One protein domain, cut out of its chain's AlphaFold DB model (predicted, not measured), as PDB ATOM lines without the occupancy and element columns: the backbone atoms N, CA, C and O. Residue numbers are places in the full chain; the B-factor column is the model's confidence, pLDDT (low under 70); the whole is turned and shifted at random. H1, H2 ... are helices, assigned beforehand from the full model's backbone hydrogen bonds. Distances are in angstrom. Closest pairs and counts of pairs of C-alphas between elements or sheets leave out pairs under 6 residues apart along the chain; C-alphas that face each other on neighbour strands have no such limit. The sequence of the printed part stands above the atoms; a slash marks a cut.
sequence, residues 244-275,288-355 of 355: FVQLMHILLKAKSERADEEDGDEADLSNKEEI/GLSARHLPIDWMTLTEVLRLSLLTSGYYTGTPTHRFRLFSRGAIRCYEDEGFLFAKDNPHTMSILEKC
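AT A GLANCE: This is residues 244 to 275 and 288 to 355 of the 355 residues of the protein "DDT domain-containing protein" of Onchocerca flexuosa (UniProt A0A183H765). One long helix, H1, runs along the longest axis, with a cluster of three shorter helices, H2, H4 and H5, to one side of it, in which H2 is next to the first half of H1 and H4 and H5 are farther out, and with a single helix, H3, away from the cluster at the last residues of H1. In the cluster, H2 packs on the first part of H1, and H4 and H5 both pack on H2, while H3 packs on the last two residues of H1. The 100 printed residues, with five named helices in the order H1, H2, H3, H4, H5 and no named strand, are of the class all helix. The whole is compact, with a radius of gyration of the C-alphas of 14.3 A, and spans 38 by 27 by 25 A.

HOW THE PARTS SIT: H1, residues 244 to 263, touches H2, residues 301 to 310, with residues 245 to 252 alone. The closest C-alphas, of Leu 252 and Leu 305, are 7.5 A apart, and the two helices run the same way at a tilt of 37 degrees, only just steep. H1 touches H3, residues 318 to 327, with residues 262 to 263 alone; the closest C-alphas, of Asp 263 and Thr 320, are 5.7 A apart. H1 and H3 run opposite ways at a steep tilt of 69 degrees, only just short of about perpendicular. H2 is the hub, touching three other helices. It touches H4, residues 337 to 344, about perpendicular at 88 degrees, with the closest C-alphas, of Leu 309 and Gly 338, 5.1 A apart. It touches H5, residues 346 to 353, opposite ways at a steep tilt of 42 degrees; the closest C-alphas, of Thr 302 and Leu 352, are 5.8 A apart. H4 and H5 are close but not clearly touching. Among the pairs that are apart are H1 and H4, H1 and H5, and H2 and H3. The packing of the helices is mostly crossed. In H1, H2, H3, H4 and H5 every O i to N i+4 pair is within hydrogen-bond range.

IN THESE COORDINATES: H1 begins at C-alpha 244, (-39.113, 16.739, 10.019), and is 27.7 A long from first to last C-alpha. H2 measures 14.2 A from C-alpha 301 to C-alpha 310, and H3 14.4 A from C-alpha 318, (-37.069, -11.713, -13.694), to C-alpha 327. H4 has eight residues, as has H5, which ends at C-alpha 353, (-35.697, 18.984, -8.368).

THE WHOLE: The C-alphas farthest apart, of Phe 244 and Glu 273, are 42.7 A apart. Residues 276 to 287, in the link from H1 to H2, are not printed, and C-alphas 275 and 288 are 19.0 A apart across the cut. Of the links that are printed whole, H4 to H5 is tight, and H2 to H3 and H3 to H4 are short. The mean pLDDT of the printed part is 81.8; residues 265 to 275, 288 to 289, 316 to 319 and 355 are under 70.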
ATOM      1  N   PHE A 244     -38.813  17.086  11.407       92.94
ATOM      2  CA  PHE A 244     -39.113  16.739  10.019       92.94
ATOM      3  C   PHE A 244     -38.029  15.846   9.411       92.94
ATOM      4  O   PHE A 244     -38.341  14.768   8.911       92.94
ATOM      5  N   VAL A 245     -36.757  16.248   9.522       92.44
ATOM      6  CA  VAL A 245     -35.628  15.469   8.994       92.44
ATOM      7  C   VAL A 245     -35.549  14.103   9.671       92.44
ATOM      8  O   VAL A 245     -35.431  13.097   8.979       92.44
ATOM      9  N   GLN A 246     -35.686  14.034  10.999       93.25
ATOM     10  CA  GLN A 246     -35.669  12.761  11.728       93.25
ATOM     11  C   GLN A 246     -36.796  11.817  11.282       93.25
ATOM     12  O   GLN A 246     -36.545  10.639  11.031       93.25
ATOM     13  N   LEU A 247     -38.034  12.313  11.171       94.56
ATOM     14  CA  LEU A 247     -39.179  11.497  10.756       94.56
ATOM     15  C   LEU A 247     -39.047  11.037   9.302       94.56
ATOM     16  O   LEU A 247     -39.277   9.867   9.014       94.56
ATOM     17  N   MET A 248     -38.614  11.915   8.397       93.50
ATOM     18  CA  MET A 248     -38.382  11.540   7.003       93.50
ATOM     19  C   MET A 248     -37.228  10.547   6.855       93.50
ATOM     20  O   MET A 248     -37.330   9.623   6.052       93.50
ATOM     21  N   HIS A 249     -36.166  10.675   7.657       93.81
ATOM     22  CA  HIS A 249     -35.084   9.694   7.699       93.81
ATOM     23  C   HIS A 249     -35.617   8.321   8.126       93.81
ATOM     24  O   HIS A 249     -35.340   7.333   7.452       93.81
ATOM     25  N   ILE A 250     -36.457   8.249   9.166       95.00
ATOM     26  CA  ILE A 250     -37.101   6.991   9.579       95.00
ATOM     27  C   ILE A 250     -37.877   6.361   8.418       95.00
ATOM     28  O   ILE A 250     -37.700   5.175   8.147       95.00
ATOM     29  N   LEU A 251     -38.708   7.143   7.722       94.94
ATOM     30  CA  LEU A 251     -39.541   6.642   6.624       94.94
ATOM     31  C   LEU A 251     -38.708   6.166   5.429       94.94
ATOM     32  O   LEU A 251     -38.961   5.089   4.890       94.94
ATOM     33  N   LEU A 252     -37.707   6.946   5.017       93.19
ATOM     34  CA  LEU A 252     -36.857   6.613   3.874       93.19
ATOM     35  C   LEU A 252     -35.949   5.416   4.168       93.19
ATOM     36  O   LEU A 252     -35.825   4.542   3.315       93.19
ATOM     37  N   LYS A 253     -35.389   5.329   5.382       92.62
ATOM     38  CA  LYS A 253     -34.582   4.182   5.816       92.62
ATOM     39  C   LYS A 253     -35.418   2.904   5.895       92.62
ATOM     40  O   LYS A 253     -35.019   1.875   5.359       92.62
ATOM     41  N   ALA A 254     -36.611   2.976   6.489       92.62
ATOM     42  CA  ALA A 254     -37.524   1.836   6.515       92.62
ATOM     43  C   ALA A 254     -37.908   1.394   5.093       92.62
ATOM     44  O   ALA A 254     -37.949   0.200   4.804       92.62
ATOM     45  N   LYS A 255     -38.145   2.346   4.176       88.88
ATOM     46  CA  LYS A 255     -38.418   2.042   2.766       88.88
ATOM     47  C   LYS A 255     -37.240   1.321   2.096       88.88
ATOM     48  O   LYS A 255     -37.486   0.348   1.387       88.88
ATOM     49  N   SER A 256     -35.997   1.764   2.301       87.38
ATOM     50  CA  SER A 256     -34.821   1.104   1.712       87.38
ATOM     51  C   SER A 256     -34.594  -0.297   2.280       87.38
ATOM     52  O   SER A 256     -34.391  -1.228   1.511       87.38
ATOM     53  N   GLU A 257     -34.713  -0.477   3.600       87.69
ATOM     54  CA  GLU A 257     -34.538  -1.787   4.249       87.69
ATOM     55  C   GLU A 257     -35.576  -2.806   3.759       87.69
ATOM     56  O   GLU A 257     -35.240  -3.948   3.453       87.69
ATOM     57  N   ARG A 258     -36.835  -2.382   3.593       84.75
ATOM     58  CA  ARG A 258     -37.890  -3.243   3.035       84.75
ATOM     59  C   ARG A 258     -37.685  -3.555   1.563       84.75
ATOM     60  O   ARG A 258     -37.962  -4.674   1.143       84.75
ATOM     61  N   ALA A 259     -37.194  -2.592   0.786       79.88
ATOM     62  CA  ALA A 259     -36.824  -2.851  -0.597       79.88
ATOM     63  C   ALA A 259     -35.698  -3.893  -0.675       79.88
ATOM     64  O   ALA A 259     -35.768  -4.783  -1.508       79.88
ATOM     65  N   ASP A 260     -34.707  -3.857   0.217       80.81
ATOM     66  CA  ASP A 260     -33.634  -4.859   0.253       80.81
ATOM     67  C   ASP A 260     -34.138  -6.262   0.628       80.81
ATOM     68  O   ASP A 260     -33.755  -7.241  -0.013       80.81
ATOM     69  N   GLU A 261     -35.040  -6.364   1.610       77.56
ATOM     70  CA  GLU A 261     -35.659  -7.637   2.008       77.56
ATOM     71  C   GLU A 261     -36.538  -8.250   0.904       77.56
ATOM     72  O   GLU A 261     -36.541  -9.469   0.719       77.56
ATOM     73  N   GLU A 262     -37.311  -7.424   0.194       71.94
ATOM     74  CA  GLU A 262     -38.289  -7.892  -0.794       71.94
ATOM     75  C   GLU A 262     -37.715  -8.025  -2.204       71.94
ATOM     76  O   GLU A 262     -38.082  -8.944  -2.942       71.94
ATOM     77  N   ASP A 263     -36.838  -7.106  -2.601       70.31
ATOM     78  CA  ASP A 263     -36.328  -7.030  -3.967       70.31
ATOM     79  C   ASP A 263     -35.002  -7.777  -4.148       70.31
ATOM     80  O   ASP A 263     -34.619  -8.106  -5.272       70.31
ATOM     81  N   GLY A 264     -34.306  -8.074  -3.051       70.19
ATOM     82  CA  GLY A 264     -32.965  -8.637  -3.105       70.19
ATOM     83  C   GLY A 264     -31.995  -7.720  -3.854       70.19
ATOM     84  O   GLY A 264     -32.086  -6.487  -3.779       70.19
ATOM     85  N   ASP A 265     -31.054  -8.329  -4.572       67.50
ATOM     86  CA  ASP A 265     -30.059  -7.610  -5.368       67.50
ATOM     87  C   ASP A 265     -30.705  -6.955  -6.601       67.50
ATOM     88  O   ASP A 265     -31.646  -7.488  -7.195       67.50
ATOM     89  N   GLU A 266     -30.213  -5.773  -6.990       67.50
ATOM     90  CA  GLU A 266     -30.688  -5.109  -8.212       67.50
ATOM     91  C   GLU A 266     -30.323  -5.939  -9.438       67.50
ATOM     92  O   GLU A 266     -29.283  -6.597  -9.456       67.50
ATOM     93  N   ALA A 267     -31.164  -5.869 -10.473       66.12
ATOM     94  CA  ALA A 267     -30.859  -6.498 -11.749       66.12
ATOM     95  C   ALA A 267     -29.498  -6.007 -12.253       66.12
ATOM     96  O   ALA A 267     -29.266  -4.795 -12.353       66.12
ATOM     97  N   ASP A 268     -28.617  -6.942 -12.601       66.62
ATOM     98  CA  ASP A 268     -27.332  -6.586 -13.171       66.62
ATOM     99  C   ASP A 268     -27.554  -6.134 -14.614       66.62
ATOM    100  O   ASP A 268     -27.617  -6.933 -15.547       66.62
ATOM    101  N   LEU A 269     -27.663  -4.819 -14.814       62.94
ATOM    102  CA  LEU A 269     -27.843  -4.242 -16.147       62.94
ATOM    103  C   LEU A 269     -26.601  -4.417 -17.041       62.94
ATOM    104  O   LEU A 269     -26.657  -4.098 -18.227       62.94
ATOM    105  N   SER A 270     -25.478  -4.920 -16.513       64.12
ATOM    106  CA  SER A 270     -24.342  -5.353 -17.334       64.12
ATOM    107  C   SER A 270     -24.535  -6.761 -17.917       64.12
ATOM    108  O   SER A 270     -23.918  -7.102 -18.933       64.12
ATOM    109  N   ASN A 271     -25.443  -7.553 -17.339       64.88
ATOM    110  CA  ASN A 271     -25.819  -8.877 -17.807       64.88
ATOM    111  C   ASN A 271     -27.032  -8.803 -18.751       64.88
ATOM    112  O   ASN A 271     -28.186  -8.726 -18.331       64.88
ATOM    113  N   LYS A 272     -26.780  -8.898 -20.063       61.81
ATOM    114  CA  LYS A 272     -27.828  -8.852 -21.102       61.81
ATOM    115  C   LYS A 272     -28.899  -9.946 -20.975       61.81
ATOM    116  O   LYS A 272     -29.949  -9.810 -21.592       61.81
ATOM    117  N   GLU A 273     -28.655 -11.010 -20.210       61.62
ATOM    118  CA  GLU A 273     -29.630 -12.083 -19.971       61.62
ATOM    119  C   GLU A 273     -30.707 -11.703 -18.935       61.62
ATOM    120  O   GLU A 273     -31.775 -12.317 -18.908       61.62
ATOM    121  N   GLU A 274     -30.464 -10.680 -18.106       60.12
ATOM    122  CA  GLU A 274     -31.406 -10.196 -17.084       60.12
ATOM    123  C   GLU A 274     -32.280  -9.026 -17.560       60.12
ATOM    124  O   GLU A 274     -33.310  -8.716 -16.947       60.12
ATOM    125  N   ILE A 275     -31.904  -8.412 -18.683       60.47
ATOM    126  CA  ILE A 275     -32.599  -7.280 -19.293       60.47
ATOM    127  C   ILE A 275     -33.781  -7.806 -20.130       60.47
ATOM    128  O   ILE A 275     -33.591  -8.678 -20.982       60.47
ATOM    129  N   GLY A 288     -22.229   4.814  -9.920       61.62
ATOM    130  CA  GLY A 288     -22.999   5.390  -8.815       61.62
ATOM    131  C   GLY A 288     -23.369   4.395  -7.715       61.62
ATOM    132  O   GLY A 288     -23.225   3.188  -7.889       61.62
ATOM    133  N   LEU A 289     -23.825   4.930  -6.580       65.44
ATOM    134  CA  LEU A 289     -24.530   4.173  -5.542       65.44
ATOM    135  C   LEU A 289     -25.971   3.921  -6.002       65.44
ATOM    136  O   LEU A 289     -26.542   4.753  -6.709       65.44
ATOM    137  N   SER A 290     -26.556   2.800  -5.581       76.81
ATOM    138  CA  SER A 290     -27.984   2.549  -5.782       76.81
ATOM    139  C   SER A 290     -28.816   3.689  -5.185       76.81
ATOM    140  O   SER A 290     -28.503   4.198  -4.105       76.81
ATOM    141  N   ALA A 291     -29.923   4.034  -5.850       78.12
ATOM    142  CA  ALA A 291     -30.921   4.955  -5.310       78.12
ATOM    143  C   ALA A 291     -31.510   4.474  -3.964       78.12
ATOM    144  O   ALA A 291     -32.028   5.293  -3.208       78.12
ATOM    145  N   ARG A 292     -31.407   3.170  -3.646       77.75
ATOM    146  CA  ARG A 292     -31.799   2.580  -2.356       77.75
ATOM    147  C   ARG A 292     -30.821   2.895  -1.225       77.75
ATOM    148  O   ARG A 292     -31.243   2.983  -0.078       77.75
ATOM    149  N   HIS A 293     -29.539   3.096  -1.534       82.06
ATOM    150  CA  HIS A 293     -28.458   3.225  -0.543       82.06
ATOM    151  C   HIS A 293     -27.823   4.616  -0.529       82.06
ATOM    152  O   HIS A 293     -26.649   4.779  -0.186       82.06
ATOM    153  N   LEU A 294     -28.589   5.634  -0.916       86.94
ATOM    154  CA  LEU A 294     -28.142   7.018  -0.831       86.94
ATOM    155  C   LEU A 294     -28.041   7.463   0.637       86.94
ATOM    156  O   LEU A 294     -28.894   7.098   1.448       86.94
ATOM    157  N   PRO A 295     -27.025   8.266   1.001       88.00
ATOM    158  CA  PRO A 295     -26.929   8.818   2.345       88.00
ATOM    159  C   PRO A 295     -28.118   9.745   2.612       88.00
ATOM    160  O   PRO A 295     -28.390  10.647   1.820       88.00
ATOM    161  N   ILE A 296     -28.812   9.524   3.730       89.75
ATOM    162  CA  ILE A 296     -29.975  10.315   4.142       89.75
ATOM    163  C   ILE A 296     -29.532  11.319   5.210       89.75
ATOM    164  O   ILE A 296     -29.312  10.958   6.367       89.75
ATOM    165  N   ASP A 297     -29.414  12.587   4.828       89.12
ATOM    166  CA  ASP A 297     -29.178  13.707   5.733       89.12
ATOM    167  C   ASP A 297     -30.044  14.917   5.343       89.12
ATOM    168  O   ASP A 297     -30.786  14.881   4.364       89.12
ATOM    169  N   TRP A 298     -29.994  15.990   6.132       89.19
ATOM    170  CA  TRP A 298     -30.825  17.179   5.911       89.19
ATOM    171  C   TRP A 298     -30.525  17.919   4.594       89.19
ATOM    172  O   TRP A 298     -31.380  18.672   4.134       89.19
ATOM    173  N   MET A 299     -29.343  17.718   3.996       89.81
ATOM    174  CA  MET A 299     -28.947  18.305   2.713       89.81
ATOM    175  C   MET A 299     -29.337  17.415   1.530       89.81
ATOM    176  O   MET A 299     -29.595  17.930   0.448       89.81
ATOM    177  N   THR A 300     -29.375  16.093   1.713       90.50
ATOM    178  CA  THR A 300     -29.698  15.128   0.650       90.50
ATOM    179  C   THR A 300     -31.161  14.691   0.645       90.50
ATOM    180  O   THR A 300     -31.613  14.090  -0.328       90.50
ATOM    181  N   LEU A 301     -31.921  14.988   1.703       90.31
ATOM    182  CA  LEU A 301     -33.273  14.470   1.926       90.31
ATOM    183  C   LEU A 301     -34.227  14.684   0.744       90.31
ATOM    184  O   LEU A 301     -34.972  13.771   0.383       90.31
ATOM    185  N   THR A 302     -34.221  15.884   0.159       91.00
ATOM    186  CA  THR A 302     -35.101  16.252  -0.961       91.00
ATOM    187  C   THR A 302     -34.776  15.444  -2.206       91.00
ATOM    188  O   THR A 302     -35.688  14.909  -2.836       91.00
ATOM    189  N   GLU A 303     -33.490  15.275  -2.505       91.31
ATOM    190  CA  GLU A 303     -33.025  14.500  -3.651       91.31
ATOM    191  C   GLU A 303     -33.258  12.999  -3.452       91.31
ATOM    192  O   GLU A 303     -33.742  12.328  -4.363       91.31
ATOM    193  N   VAL A 304     -33.012  12.463  -2.251       92.38
ATOM    194  CA  VAL A 304     -33.321  11.060  -1.934       92.38
ATOM    195  C   VAL A 304     -34.818  10.793  -2.078       92.38
ATOM    196  O   VAL A 304     -35.211   9.787  -2.671       92.38
ATOM    197  N   LEU A 305     -35.674  11.697  -1.589       92.44
ATOM    198  CA  LEU A 305     -37.121  11.581  -1.757       92.44
ATOM    199  C   LEU A 305     -37.525  11.651  -3.236       92.44
ATOM    200  O   LEU A 305     -38.308  10.819  -3.695       92.44
ATOM    201  N   ARG A 306     -36.972  12.608  -3.994       93.38
ATOM    202  CA  ARG A 306     -37.229  12.764  -5.431       93.38
ATOM    203  C   ARG A 306     -36.869  11.500  -6.199       93.38
ATOM    204  O   ARG A 306     -37.693  10.989  -6.953       93.38
ATOM    205  N   LEU A 307     -35.658  10.986  -5.991       90.94
ATOM    206  CA  LEU A 307     -35.172   9.777  -6.645       90.94
ATOM    207  C   LEU A 307     -36.002   8.564  -6.235       90.94
ATOM    208  O   LEU A 307     -36.412   7.816  -7.110       90.94
ATOM    209  N   SER A 308     -36.337   8.419  -4.949       90.56
ATOM    210  CA  SER A 308     -37.210   7.351  -4.446       90.56
ATOM    211  C   SER A 308     -38.575   7.333  -5.137       90.56
ATOM    212  O   SER A 308     -39.095   6.257  -5.427       90.56
ATOM    213  N   LEU A 309     -39.161   8.497  -5.427       92.19
ATOM    214  CA  LEU A 309     -40.420   8.604  -6.170       92.19
ATOM    215  C   LEU A 309     -40.230   8.328  -7.669       92.19
ATOM    216  O   LEU A 309     -41.013   7.586  -8.251       92.19
ATOM    217  N   LEU A 310     -39.175   8.863  -8.293       89.25
ATOM    218  CA  LEU A 310     -38.894   8.654  -9.721       89.25
ATOM    219  C   LEU A 310     -38.557   7.204 -10.065       89.25
ATOM    220  O   LEU A 310     -38.913   6.731 -11.142       89.25
ATOM    221  N   THR A 311     -37.860   6.507  -9.170       86.44
ATOM    222  CA  THR A 311     -37.501   5.100  -9.347       86.44
ATOM    223  C   THR A 311     -38.560   4.157  -8.790       86.44
ATOM    224  O   THR A 311     -38.412   2.946  -8.914       86.44
ATOM    225  N   SER A 312     -39.649   4.656  -8.201       86.75
ATOM    226  CA  SER A 312     -40.737   3.793  -7.736       86.75
ATOM    227  C   SER A 312     -41.338   2.992  -8.899       86.75
ATOM    228  O   SER A 312     -41.397   3.457 -10.036       86.75
ATOM    229  N   GLY A 313     -41.719   1.740  -8.636       79.56
ATOM    230  CA  GLY A 313     -42.184   0.827  -9.680       79.56
ATOM    231  C   GLY A 313     -41.105   0.321 -10.653       79.56
ATOM    232  O   GLY A 313     -41.453  -0.364 -11.613       79.56
ATOM    233  N   TYR A 314     -39.810   0.598 -10.441       78.06
ATOM    234  CA  TYR A 314     -38.748   0.101 -11.328       78.06
ATOM    235  C   TYR A 314     -38.701  -1.432 -11.423       78.06
ATOM    236  O   TYR A 314     -39.100  -2.161 -10.508       78.06
ATOM    237  N   TYR A 315     -38.190  -1.928 -12.549       71.44
ATOM    238  CA  TYR A 315     -38.004  -3.355 -12.790       71.44
ATOM    239  C   TYR A 315     -36.773  -3.888 -12.046       71.44
ATOM    240  O   TYR A 315     -35.674  -3.372 -12.220       71.44
ATOM    241  N   THR A 316     -36.954  -4.953 -11.263       68.44
ATOM    242  CA  THR A 316     -35.912  -5.564 -10.417       68.44
ATOM    243  C   THR A 316     -35.375  -6.897 -10.943       68.44
ATOM    244  O   THR A 316     -34.765  -7.652 -10.199       68.44
ATOM    245  N   GLY A 317     -35.590  -7.222 -12.220       68.81
ATOM    246  CA  GLY A 317     -35.147  -8.500 -12.791       68.81
ATOM    247  C   GLY A 317     -36.209  -9.602 -12.713       68.81
ATOM    248  O   GLY A 317     -37.172  -9.528 -11.951       68.81
ATOM    249  N   THR A 318     -36.055 -10.649 -13.529       68.06
ATOM    250  CA  THR A 318     -37.069 -11.713 -13.694       68.06
ATOM    251  C   THR A 318     -37.354 -12.497 -12.400       68.06
ATOM    252  O   THR A 318     -38.531 -12.744 -12.106       68.06
ATOM    253  N   PRO A 319     -36.336 -12.907 -11.610       67.44
ATOM    254  CA  PRO A 319     -36.557 -13.638 -10.360       67.44
ATOM    255  C   PRO A 319     -37.307 -12.794  -9.323       67.44
ATOM    256  O   PRO A 319     -38.302 -13.249  -8.752       67.44
ATOM    257  N   THR A 320     -36.889 -11.543  -9.155       70.31
ATOM    258  CA  THR A 320     -37.467 -10.606  -8.191       70.31
ATOM    259  C   THR A 320     -38.853 -10.130  -8.606       70.31
ATOM    260  O   THR A 320     -39.768 -10.077  -7.785       70.31
ATOM    261  N   HIS A 321     -39.073  -9.878  -9.899       71.06
ATOM    262  CA  HIS A 321     -40.395  -9.556 -10.431       71.06
ATOM    263  C   HIS A 321     -41.409 -10.661 -10.105       71.06
ATOM    264  O   HIS A 321     -42.546 -10.380  -9.728       71.06
ATOM    265  N   ARG A 322     -40.997 -11.934 -10.187       71.31
ATOM    266  CA  ARG A 322     -41.851 -13.062  -9.807       71.31
ATOM    267  C   ARG A 322     -42.153 -13.067  -8.307       71.31
ATOM    268  O   ARG A 322     -43.301 -13.316  -7.949       71.31
ATOM    269  N   PHE A 323     -41.168 -12.790  -7.451       72.31
ATOM    270  CA  PHE A 323     -41.392 -12.659  -6.010       72.31
ATOM    271  C   PHE A 323     -42.388 -11.535  -5.698       72.31
ATOM    272  O   PHE A 323     -43.410 -11.801  -5.071       72.31
ATOM    273  N   ARG A 324     -42.180 -10.327  -6.239       72.50
ATOM    274  CA  ARG A 324     -43.114  -9.194  -6.106       72.50
ATOM    275  C   ARG A 324     -44.529  -9.557  -6.551       72.50
ATOM    276  O   ARG A 324     -45.486  -9.267  -5.838       72.50
ATOM    277  N   LEU A 325     -44.668 -10.242  -7.689       71.94
ATOM    278  CA  LEU A 325     -45.966 -10.670  -8.211       71.94
ATOM    279  C   LEU A 325     -46.719 -11.575  -7.218       71.94
ATOM    280  O   LEU A 325     -47.934 -11.455  -7.089       71.94
ATOM    281  N   PHE A 326     -46.028 -12.472  -6.508       74.56
ATOM    282  CA  PHE A 326     -46.672 -13.360  -5.534       74.56
ATOM    283  C   PHE A 326     -46.851 -12.720  -4.153       74.56
ATOM    284  O   PHE A 326     -47.882 -12.948  -3.525       74.56
ATOM    285  N   SER A 327     -45.895 -11.908  -3.700       73.81
ATOM    286  CA  SER A 327     -45.904 -11.293  -2.367       73.81
ATOM    287  C   SER A 327     -46.807 -10.057  -2.287       73.81
ATOM    288  O   SER A 327     -47.424  -9.824  -1.254       73.81
ATOM    289  N   ARG A 328     -46.948  -9.294  -3.383       72.00
ATOM    290  CA  ARG A 328     -47.745  -8.053  -3.453       72.00
ATOM    291  C   ARG A 328     -49.063  -8.202  -4.225       72.00
ATOM    292  O   ARG A 328     -49.609  -7.221  -4.705       72.00
ATOM    293  N   GLY A 329     -49.581  -9.420  -4.396       74.06
ATOM    294  CA  GLY A 329     -50.903  -9.625  -5.011       74.06
ATOM    295  C   GLY A 329     -50.986  -9.286  -6.507       74.06
ATOM    296  O   GLY A 329     -52.041  -8.887  -6.990       74.06
ATOM    297  N   ALA A 330     -49.893  -9.484  -7.244       72.38
ATOM    298  CA  ALA A 330     -49.766  -9.247  -8.682       72.38
ATOM    299  C   ALA A 330     -49.879  -7.779  -9.145       72.38
ATOM    300  O   ALA A 330     -50.193  -7.536 -10.312       72.38
ATOM    301  N   ILE A 331     -49.569  -6.827  -8.257       70.75
ATOM    302  CA  ILE A 331     -49.426  -5.401  -8.588       70.75
ATOM    303  C   ILE A 331     -48.320  -5.219  -9.634       70.75
ATOM    304  O   ILE A 331     -47.217  -5.762  -9.506       70.75
ATOM    305  N   ARG A 332     -48.621  -4.464 -10.688       76.12
ATOM    306  CA  ARG A 332     -47.685  -4.158 -11.776       76.12
ATOM    307  C   ARG A 332     -46.851  -2.922 -11.451       76.12
ATOM    308  O   ARG A 332     -47.263  -2.058 -10.694       76.12
ATOM    309  N   CYS A 333     -45.704  -2.787 -12.115       76.81
ATOM    310  CA  CYS A 333     -44.798  -1.641 -11.973       76.81
ATOM    311  C   CYS A 333     -45.485  -0.266 -12.099       76.81
ATOM    312  O   CYS A 333     -45.181   0.644 -11.340       76.81
ATOM    313  N   TYR A 334     -46.435  -0.115 -13.027       80.69
ATOM    314  CA  TYR A 334     -47.159   1.147 -13.239       80.69
ATOM    315  C   TYR A 334     -48.308   1.387 -12.244       80.69
ATOM    316  O   TYR A 334     -48.965   2.423 -12.319       80.69
ATOM    317  N   GLU A 335     -48.587   0.416 -11.375       84.44
ATOM    318  CA  GLU A 335     -49.575   0.485 -10.291       84.44
ATOM    319  C   GLU A 335     -48.894   0.782  -8.944       84.44
ATOM    320  O   GLU A 335     -49.554   0.796  -7.913       84.44
ATOM    321  N   ASP A 336     -47.575   1.004  -8.935       85.94
ATOM    322  CA  ASP A 336     -46.851   1.413  -7.737       85.94
ATOM    323  C   ASP A 336     -47.280   2.825  -7.305       85.94
ATOM    324  O   ASP A 336     -47.264   3.764  -8.102       85.94
ATOM    325  N   GLU A 337     -47.646   2.982  -6.035       89.44
ATOM    326  CA  GLU A 337     -48.146   4.245  -5.479       89.44
ATOM    327  C   GLU A 337     -47.138   5.394  -5.602       89.44
ATOM    328  O   GLU A 337     -47.522   6.533  -5.854       89.44
ATOM    329  N   GLY A 338     -45.834   5.120  -5.479       90.88
ATOM    330  CA  GLY A 338     -44.803   6.142  -5.661       90.88
ATOM    331  C   GLY A 338     -44.703   6.596  -7.118       90.88
ATOM    332  O   GLY A 338     -44.562   7.791  -7.387       90.88
ATOM    333  N   PHE A 339     -44.849   5.655  -8.056       90.25
ATOM    334  CA  PHE A 339     -44.901   5.953  -9.488       90.25
ATOM    335  C   PHE A 339     -46.153   6.764  -9.847       90.25
ATOM    336  O   PHE A 339     -46.056   7.780 -10.541       90.25
ATOM    337  N   LEU A 340     -47.324   6.347  -9.350       93.56
ATOM    338  CA  LEU A 340     -48.587   7.060  -9.545       93.56
ATOM    339  C   LEU A 340     -48.525   8.465  -8.945       93.56
ATOM    340  O   LEU A 340     -48.859   9.432  -9.625       93.56
ATOM    341  N   PHE A 341     -47.991   8.608  -7.731       95.00
ATOM    342  CA  PHE A 341     -47.809   9.906  -7.092       95.00
ATOM    343  C   PHE A 341     -46.941  10.845  -7.935       95.00
ATOM    344  O   PHE A 341     -47.335  11.989  -8.169       95.00
ATOM    345  N   ALA A 342     -45.783  10.376  -8.414       93.94
ATOM    346  CA  ALA A 342     -44.880  11.182  -9.234       93.94
ATOM    347  C   ALA A 342     -45.536  11.620 -10.554       93.94
ATOM    348  O   ALA A 342     -45.354  12.756 -10.996       93.94
ATOM    349  N   LYS A 343     -46.323  10.727 -11.163       92.75
ATOM    350  CA  LYS A 343     -47.074  10.989 -12.394       92.75
ATOM    351  C   LYS A 343     -48.205  11.999 -12.186       92.75
ATOM    352  O   LYS A 343     -48.364  12.901 -13.008       92.75
ATOM    353  N   ASP A 344     -48.968  11.855 -11.108       96.38
ATOM    354  CA  ASP A 344     -50.151  12.674 -10.832       96.38
ATOM    355  C   ASP A 344     -49.783  14.042 -10.228       96.38
ATOM    356  O   ASP A 344     -50.554  14.997 -10.334       96.38
ATOM    357  N   ASN A 345     -48.574  14.179  -9.667       96.06
ATOM    358  CA  ASN A 345     -48.092  15.398  -9.010       96.06
ATOM    359  C   ASN A 345     -46.801  15.962  -9.648       96.06
ATOM    360  O   ASN A 345     -45.794  16.152  -8.953       96.06
ATOM    361  N   PRO A 346     -46.804  16.331 -10.947       94.88
ATOM    362  CA  PRO A 346     -45.602  16.809 -11.639       94.88
ATOM    363  C   PRO A 346     -45.057  18.122 -11.057       94.88
ATOM    364  O   PRO A 346     -43.851  18.368 -11.071       94.88
ATOM    365  N   HIS A 347     -45.933  18.966 -10.504       95.38
ATOM    366  CA  HIS A 347     -45.533  20.201  -9.830       95.38
ATOM    367  C   HIS A 347     -44.670  19.923  -8.590       95.38
ATOM    368  O   HIS A 347     -43.638  20.563  -8.404       95.38
ATOM    369  N   THR A 348     -45.057  18.938  -7.774       94.44
ATOM    370  CA  THR A 348     -44.296  18.520  -6.588       94.44
ATOM    371  C   THR A 348     -42.925  17.988  -6.988       94.44
ATOM    372  O   THR A 348     -41.921  18.379  -6.397       94.44
ATOM    373  N   MET A 349     -42.857  17.182  -8.050       94.31
ATOM    374  CA  MET A 349     -41.585  16.676  -8.572       94.31
ATOM    375  C   MET A 349     -40.659  17.801  -9.058       94.31
ATOM    376  O   MET A 349     -39.462  17.761  -8.787       94.31
ATOM    377  N   SER A 350     -41.203  18.846  -9.696       93.38
ATOM    378  CA  SER A 350     -40.422  20.023 -10.108       93.38
ATOM    379  C   SER A 350     -39.923  20.864  -8.927       93.38
ATOM    380  O   SER A 350     -38.884  21.515  -9.037       93.38
ATOM    381  N   ILE A 351     -40.647  20.884  -7.803       93.31
ATOM    382  CA  ILE A 351     -40.162  21.523  -6.572       93.31
ATOM    383  C   ILE A 351     -38.977  20.738  -6.019       93.31
ATOM    384  O   ILE A 351     -37.939  21.335  -5.752       93.31
ATOM    385  N   LEU A 352     -39.120  19.418  -5.894       90.94
ATOM    386  CA  LEU A 352     -38.076  18.552  -5.349       90.94
ATOM    387  C   LEU A 352     -36.786  18.575  -6.181       90.94
ATOM    388  O   LEU A 352     -35.718  18.370  -5.629       90.94
ATOM    389  N   GLU A 353     -36.866  18.844  -7.485       88.50
ATOM    390  CA  GLU A 353     -35.697  18.984  -8.368       88.50
ATOM    391  C   GLU A 353     -34.875  20.261  -8.116       88.50
ATOM    392  O   GLU A 353     -33.695  20.321  -8.456       88.50
ATOM    393  N   LYS A 354     -35.490  21.308  -7.557       80.25
ATOM    394  CA  LYS A 354     -34.854  22.623  -7.365       80.25
ATOM    395  C   LYS A 354     -34.205  22.796  -5.989       80.25
ATOM    396  O   LYS A 354     -33.608  23.850  -5.757       80.25
ATOM    397  N   CYS A 355     -34.389  21.830  -5.091       61.84
ATOM    398  CA  CYS A 355     -33.913  21.841  -3.710       61.84
ATOM    399  C   CYS A 355     -32.682  20.959  -3.573       61.84
ATOM    400  O   CYS A 355     -31.641  21.505  -3.152       61.84
TER     401      CYS A 355